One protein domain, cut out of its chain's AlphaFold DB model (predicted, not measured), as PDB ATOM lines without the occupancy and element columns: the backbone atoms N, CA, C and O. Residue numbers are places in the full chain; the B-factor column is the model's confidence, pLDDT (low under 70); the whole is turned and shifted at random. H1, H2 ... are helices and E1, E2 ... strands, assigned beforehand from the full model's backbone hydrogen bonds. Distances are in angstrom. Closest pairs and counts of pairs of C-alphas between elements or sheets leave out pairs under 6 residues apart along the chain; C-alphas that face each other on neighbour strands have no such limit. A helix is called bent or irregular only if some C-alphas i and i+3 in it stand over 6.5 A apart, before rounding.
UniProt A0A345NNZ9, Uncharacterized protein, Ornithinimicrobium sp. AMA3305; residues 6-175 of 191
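AT A GLANCE: This is residues 6 to 175 of the 191 residues of an uncharacterized protein of Ornithinimicrobium sp. AMA3305 (UniProt A0A345NNZ9). A twisted sheet of five strands has helices H1 and H2 over one face and the short H4 over the other, while the long helix H7 runs past this body and its residues 162 to 175 stick out as an arm. H1 and residues 146 to 154 of H7 pack on a small two-strand sheet, E3 and E7. The printed part has 170 residues with seven named helices and seven named strands, in the order E1 H1 E2 E3 H2 E4 E5 H3 H4 H5 E6 H6 E7 H7; the class is mixed. It is compact, with a radius of gyration of the C-alphas of 16.5 A, and spans 52 by 44 by 31 A.

HOW THE PARTS SIT: The large mixed sheet runs E1 (residues 6 to 9), E2 (47 to 51), E5 (86 to 91), E4 (75 to 80), E6 (126 to 130). E1 and E2 are parallel, with N 7 and O 48 2.9 A apart; E2 and E5 are antiparallel, with N 49 and O 89 at 2.8 A. E4 and E5 are an antiparallel hairpin, with N 78 and O 88 at 2.8 A; E4 and E6 are parallel, with N 129 and O 77 at 2.8 A. H1 (15 to 26) is over E1 and E2 at a height over the sheet of 9.6 A, its closest C-alphas to E1 being Ala 22 and Leu 8, 7.2 A. E1, H1 and E2 form a strand-helix-strand unit, parallel neighbour strands with a helix between, its crossover left-handed. H2 (60 to 68) is on the same face, over E5 and E4, height 8.5 A; H4 (103 to 108) is on the opposite face, over E2, height 9.4 A. H5 (110 to 116) only grazes the sheet, H3 (93 to 96) is only just not on it, with 4 pairs of C-alphas within 10 A, and H6 (131 to 134) only just touches H2, with 3 pairs within 8 A. E3 (54 to 56) and E7 (136 to 138) are antiparallel, with N 55 and O 137 at 2.8 A. Residues 146 to 150 of H7 (146 to 175) touch H1 at a steep tilt of 55 degrees, the closest C-alphas being Pro 146 and Val 20, 6.4 A. Every O i to N i+4 pair is within hydrogen-bond range in H1, H2 and H4; H7 has 24 of 26, H5 0 of 3 with 2 of 4 O i to N i+3 pairs, and H3 and H6 are too short for such a pair.

IN THESE COORDINATES: E1 begins at C-alpha 6, (137.960, 89.011, 131.106). From first to last C-alpha E4 is 16.0 A, E5 16.1 A and H1 16.1 A. H7, 41.7 A, ends at C-alpha 175, (108.761, 110.532, 152.500); it has a kink of 27 degrees near residue 167, and is neither bent nor irregular, but only just: C-alphas 166 and 169 are 6.2 A apart.

THE WHOLE: The two C-alphas farthest apart, Thr 38 and Arg 174, are 55.3 A apart. The printed part has no cut. The link H1 to E2, residues 27 to 46, is long. Mean pLDDT of the printed part is 88.3; residues 82 to 84, 110 to 117 and 119 to 123 are under 70.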
ATOM      1  N   VAL A   6     137.757  87.632 131.537       94.69
ATOM      2  CA  VAL A   6     137.960  89.011 131.106       94.69
ATOM      3  C   VAL A   6     138.547  89.025 129.709       94.69
ATOM      4  O   VAL A   6     139.611  88.462 129.472       94.69
ATOM      5  N   VAL A   7     137.865  89.710 128.802       94.62
ATOM      6  CA  VAL A   7     138.314  89.962 127.437       94.62
ATOM      7  C   VAL A   7     138.623  91.442 127.280       94.62
ATOM      8  O   VAL A   7     137.805  92.290 127.642       94.62
ATOM      9  N   LEU A   8     139.780  91.741 126.692       93.38
ATOM     10  CA  LEU A   8     140.119  93.078 126.216       93.38
ATOM     11  C   LEU A   8     140.007  93.115 124.687       93.38
ATOM     12  O   LEU A   8     140.911  92.661 123.986       93.38
ATOM     13  N   ASP A   9     138.914  93.672 124.169       92.12
ATOM     14  CA  ASP A   9     138.704  93.818 122.728       92.12
ATOM     15  C   ASP A   9     139.520  94.999 122.187       92.12
ATOM     16  O   ASP A   9     139.115  96.155 122.266       92.12
ATOM     17  N   GLY A  10     140.700  94.714 121.640       88.88
ATOM     18  CA  GLY A  10     141.609  95.732 121.113       88.88
ATOM     19  C   GLY A  10     141.197  96.359 119.777       88.88
ATOM     20  O   GLY A  10     141.938  97.212 119.281       88.88
ATOM     21  N   ARG A  11     140.087  95.945 119.156       88.94
ATOM     22  CA  ARG A  11     139.699  96.432 117.825       88.94
ATOM     23  C   ARG A  11     139.357  97.919 117.853       88.94
ATOM     24  O   ARG A  11     138.709  98.421 118.767       88.94
ATOM     25  N   GLY A  12     139.844  98.642 116.846       87.38
ATOM     26  CA  GLY A  12     139.652 100.090 116.718       87.38
ATOM     27  C   GLY A  12     140.370 100.944 117.772       87.38
ATOM     28  O   GLY A  12     140.262 102.166 117.716       87.38
ATOM     29  N   ALA A  13     141.100 100.337 118.714       90.62
ATOM     30  CA  ALA A  13     141.835 101.043 119.755       90.62
ATOM     31  C   ALA A  13     143.283 101.313 119.328       90.62
ATOM     32  O   ALA A  13     143.982 100.424 118.829       90.62
ATOM     33  N   ARG A  14     143.764 102.531 119.580       94.19
ATOM     34  CA  ARG A  14     145.174 102.887 119.387       94.19
ATOM     35  C   ARG A  14     146.059 102.140 120.393       94.19
ATOM     36  O   ARG A  14     145.586 101.793 121.477       94.19
ATOM     37  N   PRO A  15     147.356 101.924 120.100       95.25
ATOM     38  CA  PRO A  15     148.267 101.251 121.031       95.25
ATOM     39  C   PRO A  15     148.312 101.895 122.425       95.25
ATOM     40  O   PRO A  15     148.309 101.188 123.431       95.25
ATOM     41  N   GLU A  16     148.285 103.229 122.485       94.69
ATOM     42  CA  GLU A  16     148.238 104.005 123.729       94.69
ATOM     43  C   GLU A  16     146.948 103.762 124.532       94.69
ATOM     44  O   GLU A  16     147.006 103.483 125.728       94.69
ATOM     45  N   GLU A  17     145.788 103.766 123.869       94.81
ATOM     46  CA  GLU A  17     144.492 103.494 124.498       94.81
ATOM     47  C   GLU A  17     144.451 102.066 125.047       94.81
ATOM     48  O   GLU A  17     144.074 101.852 126.200       94.81
ATOM     49  N   ARG A  18     144.930 101.095 124.256       94.44
ATOM     50  CA  ARG A  18     145.010  99.686 124.663       94.44
ATOM     51  C   ARG A  18     145.903  99.494 125.878       94.44
ATOM     52  O   ARG A  18     145.553  98.706 126.753       94.44
ATOM     53  N   ALA A  19     147.033 100.195 125.945       94.38
ATOM     54  CA  ALA A  19     147.933 100.133 127.091       94.38
ATOM     55  C   ALA A  19     147.257 100.668 128.361       94.38
ATOM     56  O   ALA A  19     147.332 100.031 129.413       94.38
ATOM     57  N   VAL A  20     146.532 101.788 128.262       95.25
ATOM     58  CA  VAL A  20     145.748 102.355 129.372       95.25
ATOM     59  C   VAL A  20     144.629 101.402 129.807       95.25
ATOM     60  O   VAL A  20     144.472 101.130 131.002       95.25
ATOM     61  N   ALA A  21     143.868 100.865 128.854       94.62
ATOM     62  CA  ALA A  21     142.785  99.923 129.116       94.62
ATOM     63  C   ALA A  21     143.306  98.658 129.814       94.62
ATOM     64  O   ALA A  21     142.817  98.297 130.884       94.62
ATOM     65  N   ALA A  22     144.364  98.043 129.275       94.56
ATOM     66  CA  ALA A  22     145.003  96.873 129.868       94.56
ATOM     67  C   ALA A  22     145.535  97.164 131.278       94.56
ATOM     68  O   ALA A  22     145.244  96.411 132.203       94.56
ATOM     69  N   ALA A  23     146.263  98.270 131.471       93.94
ATOM     70  CA  ALA A  23     146.843  98.622 132.766       93.94
ATOM     71  C   ALA A  23     145.771  98.849 133.843       93.94
ATOM     72  O   ALA A  23     145.891  98.357 134.965       93.94
ATOM     73  N   THR A  24     144.704  99.578 133.508       95.44
ATOM     74  CA  THR A  24     143.619  99.867 134.457       95.44
ATOM     75  C   THR A  24     142.745  98.649 134.758       95.44
ATOM     76  O   THR A  24     142.224  98.530 135.871       95.44
ATOM     77  N   LEU A  25     142.611  97.727 133.804       94.25
ATOM     78  CA  LEU A  25     141.890  96.468 133.965       94.25
ATOM     79  C   LEU A  25     142.685  95.456 134.800       94.25
ATOM     80  O   LEU A  25     142.166  94.962 135.798       94.25
ATOM     81  N   LEU A  26     143.952  95.208 134.452       93.19
ATOM     82  CA  LEU A  26     144.847  94.281 135.163       93.19
ATOM     83  C   LEU A  26     145.108  94.706 136.613       93.19
ATOM     84  O   LEU A  26     145.322  93.866 137.474       93.19
ATOM     85  N   ALA A  27     145.013  96.000 136.926       91.56
ATOM     86  CA  ALA A  27     145.072  96.479 138.307       91.56
ATOM     87  C   ALA A  27     143.867  96.046 139.178       91.56
ATOM     88  O   ALA A  27     143.829  96.366 140.368       91.56
ATOM     89  N   GLN A  28     142.853  95.397 138.595       92.94
ATOM     90  CA  GLN A  28     141.599  95.031 139.263       92.94
ATOM     91  C   GLN A  28     141.234  93.553 139.140       92.94
ATOM     92  O   GLN A  28     140.296  93.115 139.812       92.94
ATOM     93  N   VAL A  29     141.914  92.809 138.272       90.38
ATOM     94  CA  VAL A  29     141.630  91.399 138.017       90.38
ATOM     95  C   VAL A  29     142.922  90.607 138.164       90.38
ATOM     96  O   VAL A  29     143.932  90.949 137.564       90.38
ATOM     97  N   ASP A  30     142.878  89.533 138.949       77.50
ATOM     98  CA  ASP A  30     144.046  88.675 139.211       77.50
ATOM     99  C   ASP A  30     144.306  87.666 138.069       77.50
ATOM    100  O   ASP A  30     144.997  86.668 138.258       77.50
ATOM    101  N   GLN A  31     143.707  87.874 136.890       76.50
ATOM    102  CA  GLN A  31     143.683  86.910 135.788       76.50
ATOM    103  C   GLN A  31     144.261  87.491 134.498       76.50
ATOM    104  O   GLN A  31     144.172  88.692 134.237       76.50
ATOM    105  N   THR A  32     144.809  86.609 133.661       79.25
ATOM    106  CA  THR A  32     145.258  86.943 132.307       79.25
ATOM    107  C   THR A  32     144.069  87.334 131.431       79.25
ATOM    108  O   THR A  32     143.016  86.700 131.473       79.25
ATOM    109  N   LEU A  33     144.252  88.369 130.610       87.81
ATOM    110  CA  LEU A  33     143.262  88.776 129.616       87.81
ATOM    111  C   LEU A  33     143.136  87.693 128.541       87.81
ATOM    112  O   LEU A  33     144.139  87.253 127.980       87.81
ATOM    113  N   LEU A  34     141.905  87.281 128.259       86.38
ATOM    114  CA  LEU A  34     141.607  86.294 127.233       86.38
ATOM    115  C   LEU A  34     141.680  86.932 125.847       86.38
ATOM    116  O   LEU A  34     141.161  88.029 125.626       86.38
ATOM    117  N   ASP A  35     142.284  86.206 124.911       85.06
ATOM    118  CA  ASP A  35     142.211  86.505 123.487       85.06
ATOM    119  C   ASP A  35     140.919  85.893 122.907       85.06
ATOM    120  O   ASP A  35     140.761  84.668 122.961       85.06
ATOM    121  N   PRO A  36     139.994  86.703 122.354       83.69
ATOM    122  CA  PRO A  36     138.740  86.217 121.777       83.69
ATOM    123  C   PRO A  36     138.908  85.124 120.721       83.69
ATOM    124  O   PRO A  36     138.032  84.272 120.594       83.69
ATOM    125  N   ALA A  37     140.003  85.163 119.953       84.69
ATOM    126  CA  ALA A  37     140.215  84.266 118.820       84.69
ATOM    127  C   ALA A  37     140.662  82.859 119.239       84.69
ATOM    128  O   ALA A  37     140.503  81.907 118.476       84.69
ATOM    129  N   THR A  38     141.249  82.726 120.428       87.06
ATOM    130  CA  THR A  38     141.925  81.493 120.857       87.06
ATOM    131  C   THR A  38     141.399  80.946 122.178       87.06
ATOM    132  O   THR A  38     141.482  79.740 122.421       87.06
ATOM    133  N   ALA A  39     140.830  81.791 123.040       89.06
ATOM    134  CA  ALA A  39     140.307  81.361 124.324       89.06
ATOM    135  C   ALA A  39     138.950  80.654 124.194       89.06
ATOM    136  O   ALA A  39     138.065  81.049 123.434       89.06
ATOM    137  N   SER A  40     138.761  79.619 125.011       90.75
ATOM    138  CA  SER A  40     137.465  78.956 125.168       90.75
ATOM    139  C   SER A  40     136.579  79.722 126.147       90.75
ATOM    140  O   SER A  40     137.030  80.105 127.225       90.75
ATOM    141  N   LEU A  41     135.300  79.886 125.805       91.56
ATOM    142  CA  LEU A  41     134.303  80.442 126.716       91.56
ATOM    143  C   LEU A  41     133.963  79.434 127.822       91.56
ATOM    144  O   LEU A  41     133.372  78.383 127.561       91.56
ATOM    145  N   ARG A  42     134.245  79.791 129.074       93.25
ATOM    146  CA  ARG A  42     133.679  79.125 130.251       93.25
ATOM    147  C   ARG A  42     132.263  79.638 130.507       93.25
ATOM    148  O   ARG A  42     132.039  80.838 130.616       93.25
ATOM    149  N   ARG A  43     131.282  78.746 130.575       91.81
ATOM    150  CA  ARG A  43     129.861  79.132 130.680       91.81
ATOM    151  C   ARG A  43     129.357  79.215 132.125       91.81
ATOM    152  O   ARG A  43     128.298  79.771 132.387       91.81
ATOM    153  N   ASP A  44     130.125  78.677 133.063       93.38
ATOM    154  CA  ASP A  44     129.827  78.573 134.494       93.38
ATOM    155  C   ASP A  44     130.213  79.823 135.301       93.38
ATOM    156  O   ASP A  44     129.796  79.967 136.452       93.38
ATOM    157  N   ILE A  45     130.967  80.751 134.705       93.81
ATOM    158  CA  ILE A  45     131.467  81.961 135.368       93.81
ATOM    159  C   ILE A  45     131.156  83.223 134.553       93.81
ATOM    160  O   ILE A  45     130.957  83.134 133.340       93.81
ATOM    161  N   PRO A  46     131.078  84.411 135.187       94.69
ATOM    162  CA  PRO A  46     130.761  85.640 134.477       94.69
ATOM    163  C   PRO A  46     131.830  85.978 133.435       94.69
ATOM    164  O   PRO A  46     133.010  85.666 133.616       94.69
ATOM    165  N   LEU A  47     131.416  86.667 132.374       94.50
ATOM    166  CA  LEU A  47     132.305  87.200 131.341       94.50
ATOM    167  C   LEU A  47     132.211  88.724 131.328       94.50
ATOM    168  O   LEU A  47     131.119  89.267 131.200       94.50
ATOM    169  N   LEU A  48     133.349  89.407 131.410       95.19
ATOM    170  CA  LEU A  48     133.475  90.846 131.218       95.19
ATOM    171  C   LEU A  48     134.221  91.126 129.912       95.19
ATOM    172  O   LEU A  48     135.384  90.759 129.768       95.19
ATOM    173  N   VAL A  49     133.567  91.820 128.988       94.44
ATOM    174  CA  VAL A  49     134.169  92.323 127.752       94.44
ATOM    175  C   VAL A  49     134.425  93.817 127.911       94.44
ATOM    176  O   VAL A  49     133.500  94.598 128.155       94.44
ATOM    177  N   VAL A  50     135.691  94.209 127.793       94.12
ATOM    178  CA  VAL A  50     136.153  95.593 127.891       94.12
ATOM    179  C   VAL A  50     136.726  96.009 126.537       94.12
ATOM    180  O   VAL A  50     137.669  95.372 126.071       94.12
ATOM    181  N   PRO A  51     136.222  97.073 125.893       92.88
ATOM    182  CA  PRO A  51     136.837  97.583 124.681       92.88
ATOM    183  C   PRO A  51     138.180  98.238 125.016       92.88
ATOM    184  O   PRO A  51     138.324  98.914 126.034       92.88
ATOM    185  N   GLY A  52     139.159  98.114 124.125       92.69
ATOM    186  CA  GLY A  52     140.519  98.636 124.278       92.69
ATOM    187  C   GLY A  52     140.605 100.161 124.338       92.69
ATOM    188  O   GLY A  52     141.678 100.702 124.568       92.69
ATOM    189  N   ARG A  53     139.475 100.848 124.142       93.50
ATOM    190  CA  ARG A  53     139.305 102.299 124.278       93.50
ATOM    191  C   ARG A  53     138.695 102.704 125.622       93.50
ATOM    192  O   ARG A  53     138.448 103.887 125.826       93.50
ATOM    193  N   ALA A  54     138.421 101.761 126.527       94.69
ATOM    194  CA  ALA A  54     137.850 102.031 127.843       94.69
ATOM    195  C   ALA A  54     138.890 101.872 128.955       94.69
ATOM    196  O   ALA A  54     139.607 100.879 129.024       94.69
ATOM    197  N   ALA A  55     138.910 102.828 129.874       95.69
ATOM    198  CA  ALA A  55     139.675 102.767 131.104       95.69
ATOM    199  C   ALA A  55     138.755 102.566 132.306       95.69
ATOM    200  O   ALA A  55     137.644 103.105 132.360       95.69
ATOM    201  N   LEU A  56     139.237 101.811 133.293       97.38
ATOM    202  CA  LEU A  56     138.461 101.440 134.471       97.38
ATOM    203  C   LEU A  56     139.082 102.010 135.744       97.38
ATOM    204  O   LEU A  56     140.223 101.725 136.099       97.38
ATOM    205  N   ALA A  57     138.307 102.786 136.488       97.62
ATOM    206  CA  ALA A  57     138.692 103.231 137.812       97.62
ATOM    207  C   ALA A  57     138.728 102.054 138.788       97.62
ATOM    208  O   ALA A  57     138.076 101.029 138.580       97.62
ATOM    209  N   ARG A  58     139.434 102.221 139.909       97.00
ATOM    210  CA  ARG A  58     139.491 101.207 140.964       97.00
ATOM    211  C   ARG A  58     138.077 100.838 141.423       97.00
ATOM    212  O   ARG A  58     137.267 101.700 141.783       97.00
ATOM    213  N   GLY A  59     137.802  99.536 141.433       95.88
ATOM    214  CA  GLY A  59     136.528  98.968 141.861       95.88
ATOM    215  C   GLY A  59     135.424  99.020 140.804       95.88
ATOM    216  O   GLY A  59     134.311  98.605 141.119       95.88
ATOM    217  N   ALA A  60     135.694  99.489 139.581       96.94
ATOM    218  CA  ALA A  60     134.704  99.524 138.506       96.94
ATOM    219  C   ALA A  60     134.204  98.116 138.160       96.94
ATOM    220  O   ALA A  60     132.996  97.895 138.131       96.94
ATOM    221  N   VAL A  61     135.117  97.142 138.027       96.56
ATOM    222  CA  VAL A  61     134.765  95.728 137.788       96.56
ATOM    223  C   VAL A  61     133.809  95.222 138.871       96.56
ATOM    224  O   VAL A  61     132.745  94.688 138.568       96.56
ATOM    225  N   ARG A  62     134.125  95.479 140.145       95.69
ATOM    226  CA  ARG A  62     133.264  95.111 141.280       95.69
ATOM    227  C   ARG A  62     131.876  95.750 141.186       95.69
ATOM    228  O   ARG A  62     130.896  95.070 141.462       95.69
ATOM    229  N   ARG A  63     131.777  97.035 140.828       95.94
ATOM    230  CA  ARG A  63     130.487  97.745 140.707       95.94
ATOM    231  C   ARG A  63     129.638  97.174 139.571       95.94
ATOM    232  O   ARG A  63     128.449  96.951 139.769       95.94
ATOM    233  N   VAL A  64     130.254  96.886 138.425       96.12
ATOM    234  CA  VAL A  64     129.579  96.260 137.279       96.12
ATOM    235  C   VAL A  64     129.085  94.856 137.639       96.12
ATOM    236  O   VAL A  64     127.922  94.540 137.406       96.12
ATOM    237  N   LEU A  65     129.923  94.033 138.276       95.62
ATOM    238  CA  LEU A  65     129.527  92.688 138.704       95.62
ATOM    239  C   LEU A  65     128.469  92.700 139.814       95.62
ATOM    240  O   LEU A  65     127.618  91.815 139.852       95.62
ATOM    241  N   ALA A  66     128.490  93.697 140.701       95.06
ATOM    242  CA  ALA A  66     127.454  93.863 141.715       95.06
ATOM    243  C   ALA A  66     126.084  94.168 141.088       95.06
ATOM    244  O   ALA A  66     125.080  93.628 141.544       95.06
ATOM    245  N   ASP A  67     126.036  94.983 140.029       94.62
ATOM    246  CA  ASP A  67     124.798  95.205 139.274       94.62
ATOM    247  C   ASP A  67     124.353  93.938 138.523       94.62
ATOM    248  O   ASP A  67     123.175  93.567 138.588       94.62
ATOM    249  N   LEU A  68     125.302  93.221 137.906       94.62
ATOM    250  CA  LEU A  68     125.057  91.946 137.224       94.62
ATOM    251  C   LEU A  68     124.467  90.879 138.158       94.62
ATOM    252  O   LEU A  68     123.666  90.054 137.728       94.62
ATOM    253  N   ALA A  69     124.828  90.902 139.441       94.00
ATOM    254  CA  ALA A  69     124.322  89.970 140.446       94.00
ATOM    255  C   ALA A  69     122.841  90.198 140.826       94.00
ATOM    256  O   ALA A  69     122.278  89.412 141.591       94.00
ATOM    257  N   THR A  70     122.189  91.245 140.306       92.69
ATOM    258  CA  THR A  70     120.752  91.478 140.515       92.69
ATOM    259  C   THR A  70     119.934  90.280 140.003       92.69
ATOM    260  O   THR A  70     120.084  89.895 138.840       92.69
ATOM    261  N   PRO A  71     119.022  89.691 140.805       89.75
ATOM    262  CA  PRO A  71     118.192  88.577 140.355       89.75
ATOM    263  C   PRO A  71     117.424  88.923 139.077       89.75
ATOM    264  O   PRO A  71     116.805  89.980 138.978       89.75
ATOM    265  N   GLY A  72     117.463  88.034 138.086       87.00
ATOM    266  CA  GLY A  72     116.829  88.299 136.792       87.00
ATOM    267  C   GLY A  72     117.720  89.027 135.779       87.00
ATOM    268  O   GLY A  72     117.376  88.979 134.601       87.00
ATOM    269  N   ARG A  73     118.905  89.527 136.161       90.88
ATOM    270  CA  ARG A  73     119.887  90.141 135.249       90.88
ATOM    271  C   ARG A  73     120.712  89.125 134.451       90.88
ATOM    272  O   ARG A  73     121.278  88.178 134.998       90.88
ATOM    273  N   CYS A  74     120.742  89.281 133.136       91.00
ATOM    274  CA  CYS A  74     121.551  88.471 132.217       91.00
ATOM    275  C   CYS A  74     122.757  89.255 131.702       91.00
ATOM    276  O   CYS A  74     123.820  88.677 131.493       91.00
ATOM    277  N   LEU A  75     122.582  90.566 131.533       90.81
ATOM    278  CA  LEU A  75     123.568  91.460 130.955       90.81
ATOM    279  C   LEU A  75     123.565  92.807 131.685       90.81
ATOM    280  O   LEU A  75     122.510  93.419 131.879       90.81
ATOM    281  N   THR A  76     124.753  93.292 132.021       92.94
ATOM    282  CA  THR A  76     124.981  94.670 132.462       92.94
ATOM    283  C   THR A  76     125.901  95.357 131.466       92.94
ATOM    284  O   THR A  76     127.014  94.899 131.215       92.94
ATOM    285  N   CYS A  77     125.442  96.475 130.913       92.62
ATOM    286  CA  CYS A  77     126.181  97.263 129.942       92.62
ATOM    287  C   CYS A  77     126.522  98.633 130.515       92.62
ATOM    288  O   CYS A  77     125.667  99.301 131.093       92.62
ATOM    289  N   VAL A  78     127.749  99.087 130.295       93.44
ATOM    290  CA  VAL A  78     128.183 100.450 130.602       93.44
ATOM    291  C   VAL A  78     128.368 101.190 129.291       93.44
ATOM    292  O   VAL A  78     129.195 100.785 128.478       93.44
ATOM    293  N   LEU A  79     127.603 102.263 129.091       89.94
ATOM    294  CA  LEU A  79     127.712 103.103 127.898       89.94
ATOM    295  C   LEU A  79     128.742 104.195 128.124       89.94
ATOM    296  O   LEU A  79     128.564 105.031 129.014       89.94
ATOM    297  N   LEU A  80     129.782 104.206 127.295       86.50
ATOM    298  CA  LEU A  80     130.731 105.304 127.230       86.50
ATOM    299  C   LEU A  80     130.297 106.256 126.105       86.50
ATOM    300  O   LEU A  80     130.129 105.808 124.969       86.50
ATOM    301  N   PRO A  81     130.112 107.555 126.389       71.38
ATOM    302  CA  PRO A  81     129.898 108.543 125.339       71.38
ATOM    303  C   PRO A  81     131.184 108.725 124.513       71.38
ATOM    304  O   PRO A  81     132.274 108.783 125.077       71.38
ATOM    305  N   GLY A  82     131.058 108.823 123.187       69.44
ATOM    306  CA  GLY A  82     132.178 109.046 122.268       69.44
ATOM    307  C   GLY A  82     131.797 108.837 120.800       69.44
ATOM    308  O   GLY A  82     130.631 108.584 120.484       69.44
ATOM    309  N   ASP A  83     132.790 108.925 119.910       61.12
ATOM    310  CA  ASP A  83     132.656 108.578 118.490       61.12
ATOM    311  C   ASP A  83     132.510 107.054 118.356       61.12
ATOM    312  O   ASP A  83     133.490 106.300 118.283       61.12
ATOM    313  N   GLY A  84     131.254 106.611 118.425       67.00
ATOM    314  CA  GLY A  84     130.841 105.213 118.526       67.00
ATOM    315  C   GLY A  84     130.284 104.882 119.913       67.00
ATOM    316  O   GLY A  84     130.803 105.330 120.934       67.00
ATOM    317  N   LEU A  85     129.212 104.086 119.960       71.88
ATOM    318  CA  LEU A  85     128.663 103.557 121.211       71.88
ATOM    319  C   LEU A  85     129.614 102.488 121.761       71.88
ATOM    320  O   LEU A  85     129.453 101.300 121.506       71.88
ATOM    321  N   LEU A  86     130.633 102.918 122.503       80.50
ATOM    322  CA  LEU A  86     131.537 102.010 123.198       80.50
ATOM    323  C   LEU A  86     130.835 101.425 124.424       80.50
ATOM    324  O   LEU A  86     130.220 102.142 125.221       80.50
ATOM    325  N   ARG A  87     130.963 100.108 124.592       88.69
ATOM    326  CA  ARG A  87     130.263  99.362 125.633       88.69
ATOM    327  C   ARG A  87     131.205  98.437 126.381       88.69
ATOM    328  O   ARG A  87     131.802  97.551 125.783       88.69
ATOM    329  N   VAL A  88     131.268  98.589 127.701       93.00
ATOM    330  CA  VAL A  88     131.731  97.501 128.577       93.00
ATOM    331  C   VAL A  88     130.527  96.611 128.866       93.00
ATOM    332  O   VAL A  88     129.484  97.121 129.279       93.00
ATOM    333  N   ALA A  89     130.645  95.306 128.647       93.31
ATOM    334  CA  ALA A  89     129.547  94.355 128.811       93.31
ATOM    335  C   ALA A  89     129.922  93.252 129.800       93.31
ATOM    336  O   ALA A  89     130.986  92.651 129.684       93.31
ATOM    337  N   ALA A  90     129.044  92.976 130.761       94.31
ATOM    338  CA  ALA A  90     129.194  91.886 131.713       94.31
ATOM    339  C   ALA A  90     128.027  90.901 131.586       94.31
ATOM    340  O   ALA A  90     126.868  91.294 131.729       94.31
ATOM    341  N   TRP A  91     128.341  89.631 131.344       93.25
ATOM    342  CA  TRP A  91     127.391  88.554 131.081       93.25
ATOM    343  C   TRP A  91     127.274  87.614 132.274       93.25
ATOM    344  O   TRP A  91     128.280  87.185 132.849       93.25
ATOM    345  N   ALA A  92     126.041  87.276 132.641       93.00
ATOM    346  CA  ALA A  92     125.761  86.376 133.750       93.00
ATOM    347  C   ALA A  92     125.970  84.904 133.339       93.00
ATOM    348  O   ALA A  92     125.506  84.511 132.265       93.00
ATOM    349  N   PRO A  93     126.537  84.054 134.219       92.75
ATOM    350  CA  PRO A  93     126.772  82.633 133.937       92.75
ATOM    351  C   PRO A  93     125.525  81.890 133.462       92.75
ATOM    352  O   PRO A  93     125.540  81.173 132.474       92.75
ATOM    353  N   ARG A  94     124.396  82.127 134.135       90.44
ATOM    354  CA  ARG A  94     123.115  81.485 133.816       90.44
ATOM    355  C   ARG A  94     122.629  81.732 132.388       90.44
ATOM    356  O   ARG A  94     121.863  80.934 131.888       90.44
ATOM    357  N   TRP A  95     123.030  82.844 131.773       90.00
ATOM    358  CA  TRP A  95     122.706  83.134 130.379       90.00
ATOM    359  C   TRP A  95     123.761  82.520 129.444       90.00
ATOM    360  O   TRP A  95     123.417  81.924 128.431       90.00
ATOM    361  N   LEU A  96     125.044  82.579 129.828       90.75
ATOM    362  CA  LEU A  96     126.141  81.943 129.087       90.75
ATOM    363  C   LEU A  96     126.003  80.415 129.004       90.75
ATOM    364  O   LEU A  96     126.467  79.824 128.034       90.75
ATOM    365  N   ALA A  97     125.367  79.775 129.989       90.81
ATOM    366  CA  ALA A  97     125.074  78.339 129.993       90.81
ATOM    367  C   ALA A  97     124.296  77.885 128.748       90.81
ATOM    368  O   ALA A  97     124.582  76.816 128.214       90.81
ATOM    369  N   ASP A  98     123.392  78.733 128.255       88.31
ATOM    370  CA  ASP A  98     122.543  78.448 127.096       88.31
ATOM    371  C   ASP A  98     123.145  78.980 125.777       88.31
ATOM    372  O   ASP A  98     122.576  78.790 124.700       88.31
ATOM    373  N   TRP A  99     124.308  79.641 125.833       87.88
ATOM    374  CA  TRP A  99     124.967  80.219 124.664       87.88
ATOM    375  C   TRP A  99     125.674  79.160 123.812       87.88
ATOM    376  O   TRP A  99     126.626  78.501 124.251       87.88
ATOM    377  N   GLN A 100     125.239  79.042 122.557       87.69
ATOM    378  CA  GLN A 100     125.739  78.037 121.614       87.69
ATOM    379  C   GLN A 100     126.941  78.508 120.777       87.69
ATOM    380  O   GLN A 100     127.636  77.666 120.214       87.69
ATOM    381  N   GLY A 101     127.213  79.814 120.711       87.94
ATOM    382  CA  GLY A 101     128.337  80.359 119.944       87.94
ATOM    383  C   GLY A 101     129.678  80.344 120.687       87.94
ATOM    384  O   GLY A 101     129.817  79.825 121.800       87.94
ATOM    385  N   SER A 102     130.677  80.953 120.057       90.50
ATOM    386  CA  SER A 102     132.035  81.116 120.577       90.50
ATOM    387  C   SER A 102     132.201  82.386 121.427       90.50
ATOM    388  O   SER A 102     131.275  83.186 121.586       90.50
ATOM    389  N   LEU A 103     133.398  82.561 122.002       90.06
ATOM    390  CA  LEU A 103     133.785  83.799 122.680       90.06
ATOM    391  C   LEU A 103     133.871  84.969 121.692       90.06
ATOM    392  O   LEU A 103     133.377  86.049 122.000       90.06
ATOM    393  N   ALA A 104     134.453  84.746 120.512       89.44
ATOM    394  CA  ALA A 104     134.537  85.747 119.452       89.44
ATOM    395  C   ALA A 104     133.144  86.235 119.032       89.44
ATOM    396  O   ALA A 104     132.909  87.439 119.003       89.44
ATOM    397  N   ASP A 105     132.196  85.311 118.847       88.06
ATOM    398  CA  ASP A 105     130.815  85.655 118.494       88.06
ATOM    399  C   ASP A 105     130.169  86.579 119.545       88.06
ATOM    400  O   ASP A 105     129.489  87.536 119.187       88.06
ATOM    401  N   LEU A 106     130.418  86.361 120.846       85.69
ATOM    402  CA  LEU A 106     129.909  87.242 121.914       85.69
ATOM    403  C   LEU A 106     130.531  88.637 121.894       85.69
ATOM    404  O   LEU A 106     129.861  89.617 122.222       85.69
ATOM    405  N   VAL A 107     131.820  88.725 121.573       86.94
ATOM    406  CA  VAL A 107     132.530  90.005 121.471       86.94
ATOM    407  C   VAL A 107     132.044  90.773 120.236       86.94
ATOM    408  O   VAL A 107     131.933  91.996 120.280       86.94
ATOM    409  N   ASP A 108     131.697  90.066 119.160       83.69
ATOM    410  CA  ASP A 108     131.262  90.642 117.886       83.69
ATOM    411  C   ASP A 108     129.799  91.063 117.869       83.69
ATOM    412  O   ASP A 108     129.445  92.031 117.195       83.69
ATOM    413  N   ALA A 109     128.938  90.363 118.603       71.06
ATOM    414  CA  ALA A 109     127.507  90.507 118.402       71.06
ATOM    415  C   ALA A 109     126.908  91.844 118.908       71.06
ATOM    416  O   ALA A 109     125.767  92.171 118.573       71.06
ATOM    417  N   ASP A 110     127.680  92.652 119.645       67.19
ATOM    418  CA  ASP A 110     127.379  94.041 120.034       67.19
ATOM    419  C   ASP A 110     125.883  94.323 120.361       67.19
ATOM    420  O   ASP A 110     125.275  93.604 121.159       67.19
ATOM    421  N   LEU A 111     125.278  95.383 119.801       57.50
ATOM    422  CA  LEU A 111     123.883  95.791 120.026       57.50
ATOM    423  C   LEU A 111     122.860  94.955 119.239       57.50
ATOM    424  O   LEU A 111     121.676  94.968 119.583       57.50
ATOM    425  N   ALA A 112     123.283  94.272 118.173       60.66
ATOM    426  CA  ALA A 112     122.406  93.410 117.379       60.66
ATOM    427  C   ALA A 112     121.992  92.176 118.195       60.66
ATOM    428  O   ALA A 112     120.811  91.833 118.267       60.66
ATOM    429  N   PHE A 113     122.948  91.620 118.939       61.62
ATOM    430  CA  PHE A 113     122.736  90.533 119.882       61.62
ATOM    431  C   PHE A 113     121.645  90.801 120.906       61.62
ATOM    432  O   PHE A 113     120.802  89.948 121.179       61.62
ATOM    433  N   ASP A 114     121.667  92.012 121.465       62.41
ATOM    434  CA  ASP A 114     120.780  92.435 122.539       62.41
ATOM    435  C   ASP A 114     119.303  92.300 122.155       62.41
ATOM    436  O   ASP A 114     118.460  92.119 123.032       62.41
ATOM    437  N   ARG A 115     118.967  92.447 120.867       60.94
ATOM    438  CA  ARG A 115     117.580  92.358 120.388       60.94
ATOM    439  C   ARG A 115     117.146  90.928 120.102       60.94
ATOM    440  O   ARG A 115     115.981  90.614 120.313       60.94
ATOM    441  N   GLU A 116     118.063  90.097 119.627       61.28
ATOM    442  CA  GLU A 116     117.765  88.739 119.167       61.28
ATOM    443  C   GLU A 116     117.815  87.702 120.297       61.28
ATOM    444  O   GLU A 116     117.046  86.746 120.284       61.28
ATOM    445  N   HIS A 117     118.678  87.904 121.297       68.06
ATOM    446  CA  HIS A 117     119.053  86.848 122.246       68.06
ATOM    447  C   HIS A 117     118.685  87.143 123.710       68.06
ATOM    448  O   HIS A 117     118.829  86.278 124.582       68.06
ATOM    449  N   LEU A 118     118.203  88.353 124.013       71.25
ATOM    450  CA  LEU A 118     117.719  88.698 125.350       71.25
ATOM    451  C   LEU A 118     116.191  88.576 125.426       71.25
ATOM    452  O   LEU A 118     115.498  88.975 124.488       71.25
ATOM    453  N   PRO A 119     115.634  88.096 126.557       66.75
ATOM    454  CA  PRO A 119     114.190  88.015 126.742       66.75
ATOM    455  C   PRO A 119     113.532  89.388 126.565       66.75
ATOM    456  O   PRO A 119     113.653  90.268 127.420       66.75
ATOM    457  N   THR A 120     112.793  89.563 125.471       63.34
ATOM    458  CA  THR A 120     112.199  90.848 125.060       63.34
ATOM    459  C   THR A 120     111.157  91.360 126.062       63.34
ATOM    460  O   THR A 120     110.922  92.561 126.157       63.34
ATOM    461  N   GLY A 121     110.557  90.456 126.847       59.31
ATOM    462  CA  GLY A 121     109.544  90.763 127.862       59.31
ATOM    463  C   GLY A 121     110.072  91.031 129.277       59.31
ATOM    464  O   GLY A 121     109.274  91.357 130.153       59.31
ATOM    465  N   SER A 122     111.380  90.898 129.540       60.16
ATOM    466  CA  SER A 122     111.939  91.113 130.884       60.16
ATOM    467  C   SER A 122     112.746  92.413 130.944       60.16
ATOM    468  O   SER A 122     113.925  92.419 130.579       60.16
ATOM    469  N   PRO A 123     112.185  93.518 131.478       61.12
ATOM    470  CA  PRO A 123     112.931  94.769 131.644       61.12
ATOM    471  C   PRO A 123     114.111  94.627 132.621       61.12
ATOM    472  O   PRO A 123     114.962  95.509 132.701       61.12
ATOM    473  N   LEU A 124     114.172  93.520 133.369       73.88
ATOM    474  CA  LEU A 124     115.239  93.207 134.312       73.88
ATOM    475  C   LEU A 124     116.362  92.366 133.697       73.88
ATOM    476  O   LEU A 124     117.445  92.318 134.275       73.88
ATOM    477  N   ALA A 125     116.170  91.762 132.520       80.62
ATOM    478  CA  ALA A 125     117.219  90.977 131.867       80.62
ATOM    479  C   ALA A 125     118.467  91.818 131.553       80.62
ATOM    480  O   ALA A 125     119.580  91.292 131.568       80.62
ATOM    481  N   ARG A 126     118.294  93.131 131.353       85.88
ATOM    482  CA  ARG A 126     119.363  94.062 130.984       85.88
ATOM    483  C   ARG A 126     119.408  95.293 131.882       85.88
ATOM    484  O   ARG A 126     118.368  95.867 132.198       85.88
ATOM    485  N   ALA A 127     120.614  95.727 132.228       89.81
ATOM    486  CA  ALA A 127     120.876  97.037 132.814       89.81
ATOM    487  C   ALA A 127     121.781  97.872 131.913       89.81
ATOM    488  O   ALA A 127     122.732  97.360 131.325       89.81
ATOM    489  N   TRP A 128     121.501  99.172 131.877       90.94
ATOM    490  CA  TRP A 128     122.381 100.183 131.310       90.94
ATOM    491  C   TRP A 128     122.878 101.075 132.439       90.94
ATOM    492  O   TRP A 128     122.088 101.733 133.118       90.94
ATOM    493  N   LEU A 129     124.188 101.082 132.640       92.44
ATOM    494  CA  LEU A 129     124.865 101.911 133.619       92.44
ATOM    495  C   LEU A 129     125.541 103.076 132.910       92.44
ATOM    496  O   LEU A 129     126.096 102.943 131.816       92.44
ATOM    497  N   ARG A 130     125.511 104.234 133.564       92.81
ATOM    498  CA  ARG A 130     126.282 105.391 133.117       92.81
ATOM    499  C   ARG A 130     127.752 105.176 133.467       92.81
ATOM    500  O   ARG A 130     128.050 104.735 134.578       92.81
ATOM    501  N   ALA A 131     128.654 105.500 132.544       94.31
ATOM    502  CA  ALA A 131     130.089 105.291 132.727       94.31
ATOM    503  C   ALA A 131     130.648 106.001 133.971       94.31
ATOM    504  O   ALA A 131     131.356 105.384 134.768       94.31
ATOM    505  N   ASP A 132     130.240 107.248 134.214       93.56
ATOM    506  CA  ASP A 132     130.641 108.024 135.391       93.56
ATOM    507  C   ASP A 132     130.197 107.374 136.709       93.56
ATOM    508  O   ASP A 132     130.955 107.370 137.673       93.56
ATOM    509  N   ALA A 133     129.016 106.751 136.743       93.62
ATOM    510  CA  ALA A 133     128.482 106.110 137.946       93.62
ATOM    511  C   ALA A 133     129.258 104.851 138.376       93.62
ATOM    512  O   ALA A 133     129.244 104.485 139.552       93.62
ATOM    513  N   VAL A 134     129.930 104.177 137.440       96.00
ATOM    514  CA  VAL A 134     130.729 102.970 137.727       96.00
ATOM    515  C   VAL A 134     132.235 103.213 137.683       96.00
ATOM    516  O   VAL A 134     133.000 102.365 138.146       96.00
ATOM    517  N   GLY A 135     132.661 104.382 137.204       96.12
ATOM    518  CA  GLY A 135     134.067 104.740 137.065       96.12
ATOM    519  C   GLY A 135     134.680 104.143 135.811       96.12
ATOM    520  O   GLY A 135     135.746 103.546 135.869       96.12
ATOM    521  N   VAL A 136     133.992 104.273 134.687       96.25
ATOM    522  CA  VAL A 136     134.500 103.917 133.365       96.25
ATOM    523  C   VAL A 136     134.623 105.206 132.553       96.25
ATOM    524  O   VAL A 136     133.794 106.102 132.684       96.25
ATOM    525  N   SER A 137     135.677 105.325 131.753       95.25
ATOM    526  CA  SER A 137     135.928 106.493 130.899       95.25
ATOM    527  C   SER A 137     136.558 106.055 129.586       95.25
ATOM    528  O   SER A 137     137.099 104.950 129.511       95.25
ATOM    529  N   ALA A 138     136.530 106.909 128.564       94.38
ATOM    530  CA  ALA A 138     137.382 106.686 127.405       94.38
ATOM    531  C   ALA A 138     138.855 106.779 127.835       94.38
ATOM    532  O   ALA A 138     139.222 107.623 128.655       94.38
ATOM    533  N   ALA A 139     139.695 105.901 127.293       93.88
ATOM    534  CA  ALA A 139     141.118 105.836 127.614       93.88
ATOM    535  C   ALA A 139     141.845 107.141 127.253       93.88
ATOM    536  O   ALA A 139     142.732 107.566 127.990       93.88
ATOM    537  N   ALA A 140     141.411 107.810 126.181       93.12
ATOM    538  CA  ALA A 140     141.924 109.113 125.762       93.12
ATOM    539  C   ALA A 140     141.722 110.226 126.815       93.12
ATOM    540  O   ALA A 140     142.528 111.150 126.882       93.12
ATOM    541  N   ASP A 141     140.708 110.113 127.684       93.19
ATOM    542  CA  ASP A 141     140.353 111.152 128.667       93.19
ATOM    543  C   ASP A 141     141.072 110.990 130.019       93.19
ATOM    544  O   ASP A 141     140.965 111.838 130.906       93.19
ATOM    545  N   VAL A 142     141.796 109.887 130.215       91.38
ATOM    546  CA  VAL A 142     142.453 109.555 131.491       91.38
ATOM    547  C   VAL A 142     143.701 110.410 131.743       91.38
ATOM    548  O   VAL A 142     144.081 110.644 132.897       91.38
ATOM    549  N   GLY A 143     144.326 110.905 130.672       89.69
ATOM    550  CA  GLY A 143     145.583 111.646 130.720       89.69
ATOM    551  C   GLY A 143     146.804 110.754 130.985       89.69
ATOM    552  O   GLY A 143     146.750 109.532 130.882       89.69
ATOM    553  N   ALA A 144     147.930 111.382 131.335       91.38
ATOM    554  CA  ALA A 144     149.239 110.720 131.416       91.38
ATOM    555  C   ALA A 144     149.451 109.817 132.653       91.38
ATOM    556  O   ALA A 144     150.421 109.065 132.693       91.38
ATOM    557  N   ASP A 145     148.565 109.869 133.658       95.00
ATOM    558  CA  ASP A 145     148.649 109.060 134.889       95.00
ATOM    559  C   ASP A 145     147.393 108.182 135.085       95.00
ATOM    560  O   ASP A 145     146.516 108.507 135.900       95.00
ATOM    561  N   PRO A 146     147.292 107.039 134.374       95.38
ATOM    562  CA  PRO A 146     146.156 106.131 134.502       95.38
ATOM    563  C   PRO A 146     145.971 105.551 135.897       95.38
ATOM    564  O   PRO A 146     144.843 105.414 136.376       95.38
ATOM    565  N   ALA A 147     147.071 105.233 136.582       95.38
ATOM    566  CA  ALA A 147     147.019 104.633 137.908       95.38
ATOM    567  C   ALA A 147     146.480 105.623 138.949       95.38
ATOM    568  O   ALA A 147     145.625 105.270 139.770       95.38
ATOM    569  N   GLY A 148     146.949 106.872 138.930       96.56
ATOM    570  CA  GLY A 148     146.432 107.904 139.817       96.56
ATOM    571  C   GLY A 148     145.003 108.305 139.479       96.56
ATOM    572  O   GLY A 148     144.212 108.455 140.411       96.56
ATOM    573  N   TRP A 149     144.632 108.399 138.196       96.88
ATOM    574  CA  TRP A 149     143.231 108.586 137.802       96.88
ATOM    575  C   TRP A 149     142.346 107.472 138.369       96.88
ATOM    576  O   TRP A 149     141.381 107.758 139.082       96.88
ATOM    577  N   ALA A 150     142.720 106.205 138.158       96.75
ATOM    578  CA  ALA A 150     141.914 105.071 138.591       96.75
ATOM    579  C   ALA A 150     141.714 105.053 140.113       96.75
ATOM    580  O   ALA A 150     140.610 104.784 140.594       96.75
ATOM    581  N   ARG A 151     142.762 105.384 140.882       97.00
ATOM    582  CA  ARG A 151     142.680 105.517 142.344       97.00
ATOM    583  C   ARG A 151     141.772 106.671 142.768       97.00
ATOM    584  O   ARG A 151     140.875 106.448 143.577       97.00
ATOM    585  N   ARG A 152     141.983 107.883 142.236       97.12
ATOM    586  CA  ARG A 152     141.211 109.081 142.616       97.12
ATOM    587  C   ARG A 152     139.726 108.907 142.302       97.12
ATOM    588  O   ARG A 152     138.898 109.084 143.192       97.12
ATOM    589  N   THR A 153     139.396 108.490 141.083       97.25
ATOM    590  CA  THR A 153     138.011 108.255 140.653       97.25
ATOM    591  C   THR A 153     137.358 107.138 141.467       97.25
ATOM    592  O   THR A 153     136.224 107.282 141.919       97.25
ATOM    593  N   GLY A 154     138.087 106.049 141.737       96.06
ATOM    594  CA  GLY A 154     137.589 104.959 142.576       96.06
ATOM    595  C   GLY A 154     137.230 105.411 143.996       96.06
ATOM    596  O   GLY A 154     136.153 105.068 144.479       96.06
ATOM    597  N   LEU A 155     138.089 106.219 144.630       96.69
ATOM    598  CA  LEU A 155     137.852 106.776 145.969       96.69
ATOM    599  C   LEU A 155     136.644 107.717 146.007       96.69
ATOM    600  O   LEU A 155     135.848 107.652 146.944       96.69
ATOM    601  N   LEU A 156     136.494 108.579 144.996       96.88
ATOM    602  CA  LEU A 156     135.340 109.476 144.887       96.88
ATOM    603  C   LEU A 156     134.032 108.684 144.815       96.88
ATOM    604  O   LEU A 156     133.107 108.968 145.573       96.88
ATOM    605  N   LEU A 157     133.981 107.640 143.987       95.88
ATOM    606  CA  LEU A 157     132.791 106.802 143.843       95.88
ATOM    607  C   LEU A 157     132.480 105.978 145.091       95.88
ATOM    608  O   LEU A 157     131.312 105.827 145.447       95.88
ATOM    609  N   ASP A 158     133.497 105.459 145.782       94.31
ATOM    610  CA  ASP A 158     133.283 104.759 147.051       94.31
ATOM    611  C   ASP A 158     132.721 105.712 148.117       94.31
ATOM    612  O   ASP A 158     131.772 105.362 148.823       94.31
ATOM    613  N   ARG A 159     133.231 106.948 148.188       93.81
ATOM    614  CA  ARG A 159     132.686 107.985 149.072       93.81
ATOM    615  C   ARG A 159     131.235 108.314 148.721       93.81
ATOM    616  O   ARG A 159     130.392 108.377 149.614       93.81
ATOM    617  N   ASP A 160     130.934 108.509 147.443       91.62
ATOM    618  CA  ASP A 160     129.588 108.868 146.997       91.62
ATOM    619  C   ASP A 160     128.590 107.728 147.262       91.62
ATOM    620  O   ASP A 160     127.464 107.985 147.694       91.62
ATOM    621  N   ALA A 161     129.020 106.468 147.128       89.19
ATOM    622  CA  ALA A 161     128.226 105.299 147.505       89.19
ATOM    623  C   ALA A 161     127.928 105.252 149.016       89.19
ATOM    624  O   ALA A 161     126.792 104.973 149.411       89.19
ATOM    625  N   VAL A 162     128.909 105.576 149.866       89.75
ATOM    626  CA  VAL A 162     128.711 105.684 151.324       89.75
ATOM    627  C   VAL A 162     127.726 106.806 151.664       89.75
ATOM    628  O   VAL A 162     126.815 106.623 152.468       89.75
ATOM    629  N   VAL A 163     127.842 107.969 151.022       90.19
ATOM    630  CA  VAL A 163     126.893 109.074 151.235       90.19
ATOM    631  C   VAL A 163     125.484 108.684 150.776       90.19
ATOM    632  O   VAL A 163     124.500 108.980 151.463       90.19
ATOM    633  N   ALA A 164     125.364 108.004 149.634       84.25
ATOM    634  CA  ALA A 164     124.088 107.532 149.111       84.25
ATOM    635  C   ALA A 164     123.422 106.504 150.042       84.25
ATOM    636  O   ALA A 164     122.212 106.598 150.272       84.25
ATOM    637  N   SER A 165     124.194 105.581 150.632       84.38
ATOM    638  CA  SER A 165     123.670 104.555 151.546       84.38
ATOM    639  C   SER A 165     123.102 105.143 152.841       84.38
ATOM    640  O   SER A 165     122.137 104.606 153.380       84.38
ATOM    641  N   VAL A 166     123.618 106.289 153.295       87.38
ATOM    642  CA  VAL A 166     123.078 107.032 154.447       87.38
ATOM    643  C   VAL A 166     121.874 107.894 154.053       87.38
ATOM    644  O   VAL A 166     120.864 107.942 154.762       87.38
ATOM    645  N   ARG A 167     121.938 108.588 152.908       85.44
ATOM    646  CA  ARG A 167     120.867 109.499 152.463       85.44
ATOM    647  C   ARG A 167     119.593 108.765 152.047       85.44
ATOM    648  O   ARG A 167     118.501 109.285 152.288       85.44
ATOM    649  N   ALA A 168     119.700 107.588 151.432       82.06
ATOM    650  CA  ALA A 168     118.539 106.858 150.922       82.06
ATOM    651  C   ALA A 168     117.536 106.457 152.030       82.06
ATOM    652  O   ALA A 168     116.350 106.789 151.884       82.06
ATOM    653  N   PRO A 169     117.956 105.860 153.166       84.00
ATOM    654  CA  PRO A 169     117.078 105.587 154.304       84.00
ATOM    655  C   PRO A 169     116.439 106.849 154.889       84.00
ATOM    656  O   PRO A 169     115.231 106.874 155.127       84.00
ATOM    657  N   LEU A 170     117.213 107.927 155.063       86.88
ATOM    658  CA  LEU A 170     116.704 109.195 155.601       86.88
ATOM    659  C   LEU A 170     115.647 109.819 154.682       86.88
ATOM    660  O   LEU A 170     114.592 110.264 155.141       86.88
ATOM    661  N   GLY A 171     115.887 109.805 153.370       85.81
ATOM    662  CA  GLY A 171     114.915 110.245 152.373       85.81
ATOM    663  C   GLY A 171     113.647 109.388 152.380       85.81
ATOM    664  O   GLY A 171     112.539 109.924 152.313       85.81
ATOM    665  N   ALA A 172     113.782 108.064 152.511       86.12
ATOM    666  CA  ALA A 172     112.646 107.150 152.613       86.12
ATOM    667  C   ALA A 172     111.819 107.400 153.885       86.12
ATOM    668  O   ALA A 172     110.589 107.480 153.809       86.12
ATOM    669  N   ALA A 173     112.476 107.605 155.028       87.06
ATOM    670  CA  ALA A 173     111.830 107.945 156.291       87.06
ATOM    671  C   ALA A 173     111.064 109.274 156.196       87.06
ATOM    672  O   ALA A 173     109.879 109.326 156.533       87.06
ATOM    673  N   ARG A 174     111.690 110.326 155.646       88.19
ATOM    674  CA  ARG A 174     111.041 111.630 155.413       88.19
ATOM    675  C   ARG A 174     109.812 111.511 154.514       88.19
ATOM    676  O   ARG A 174     108.745 112.002 154.878       88.19
ATOM    677  N   ARG A 175     109.911 110.791 153.388       88.44
ATOM    678  CA  ARG A 175     108.761 110.532 152.500       88.44
ATOM    679  C   ARG A 175     107.649 109.757 153.208       88.44
ATOM    680  O   ARG A 175     106.475 110.059 153.011       88.44
TER     681      ARG A 175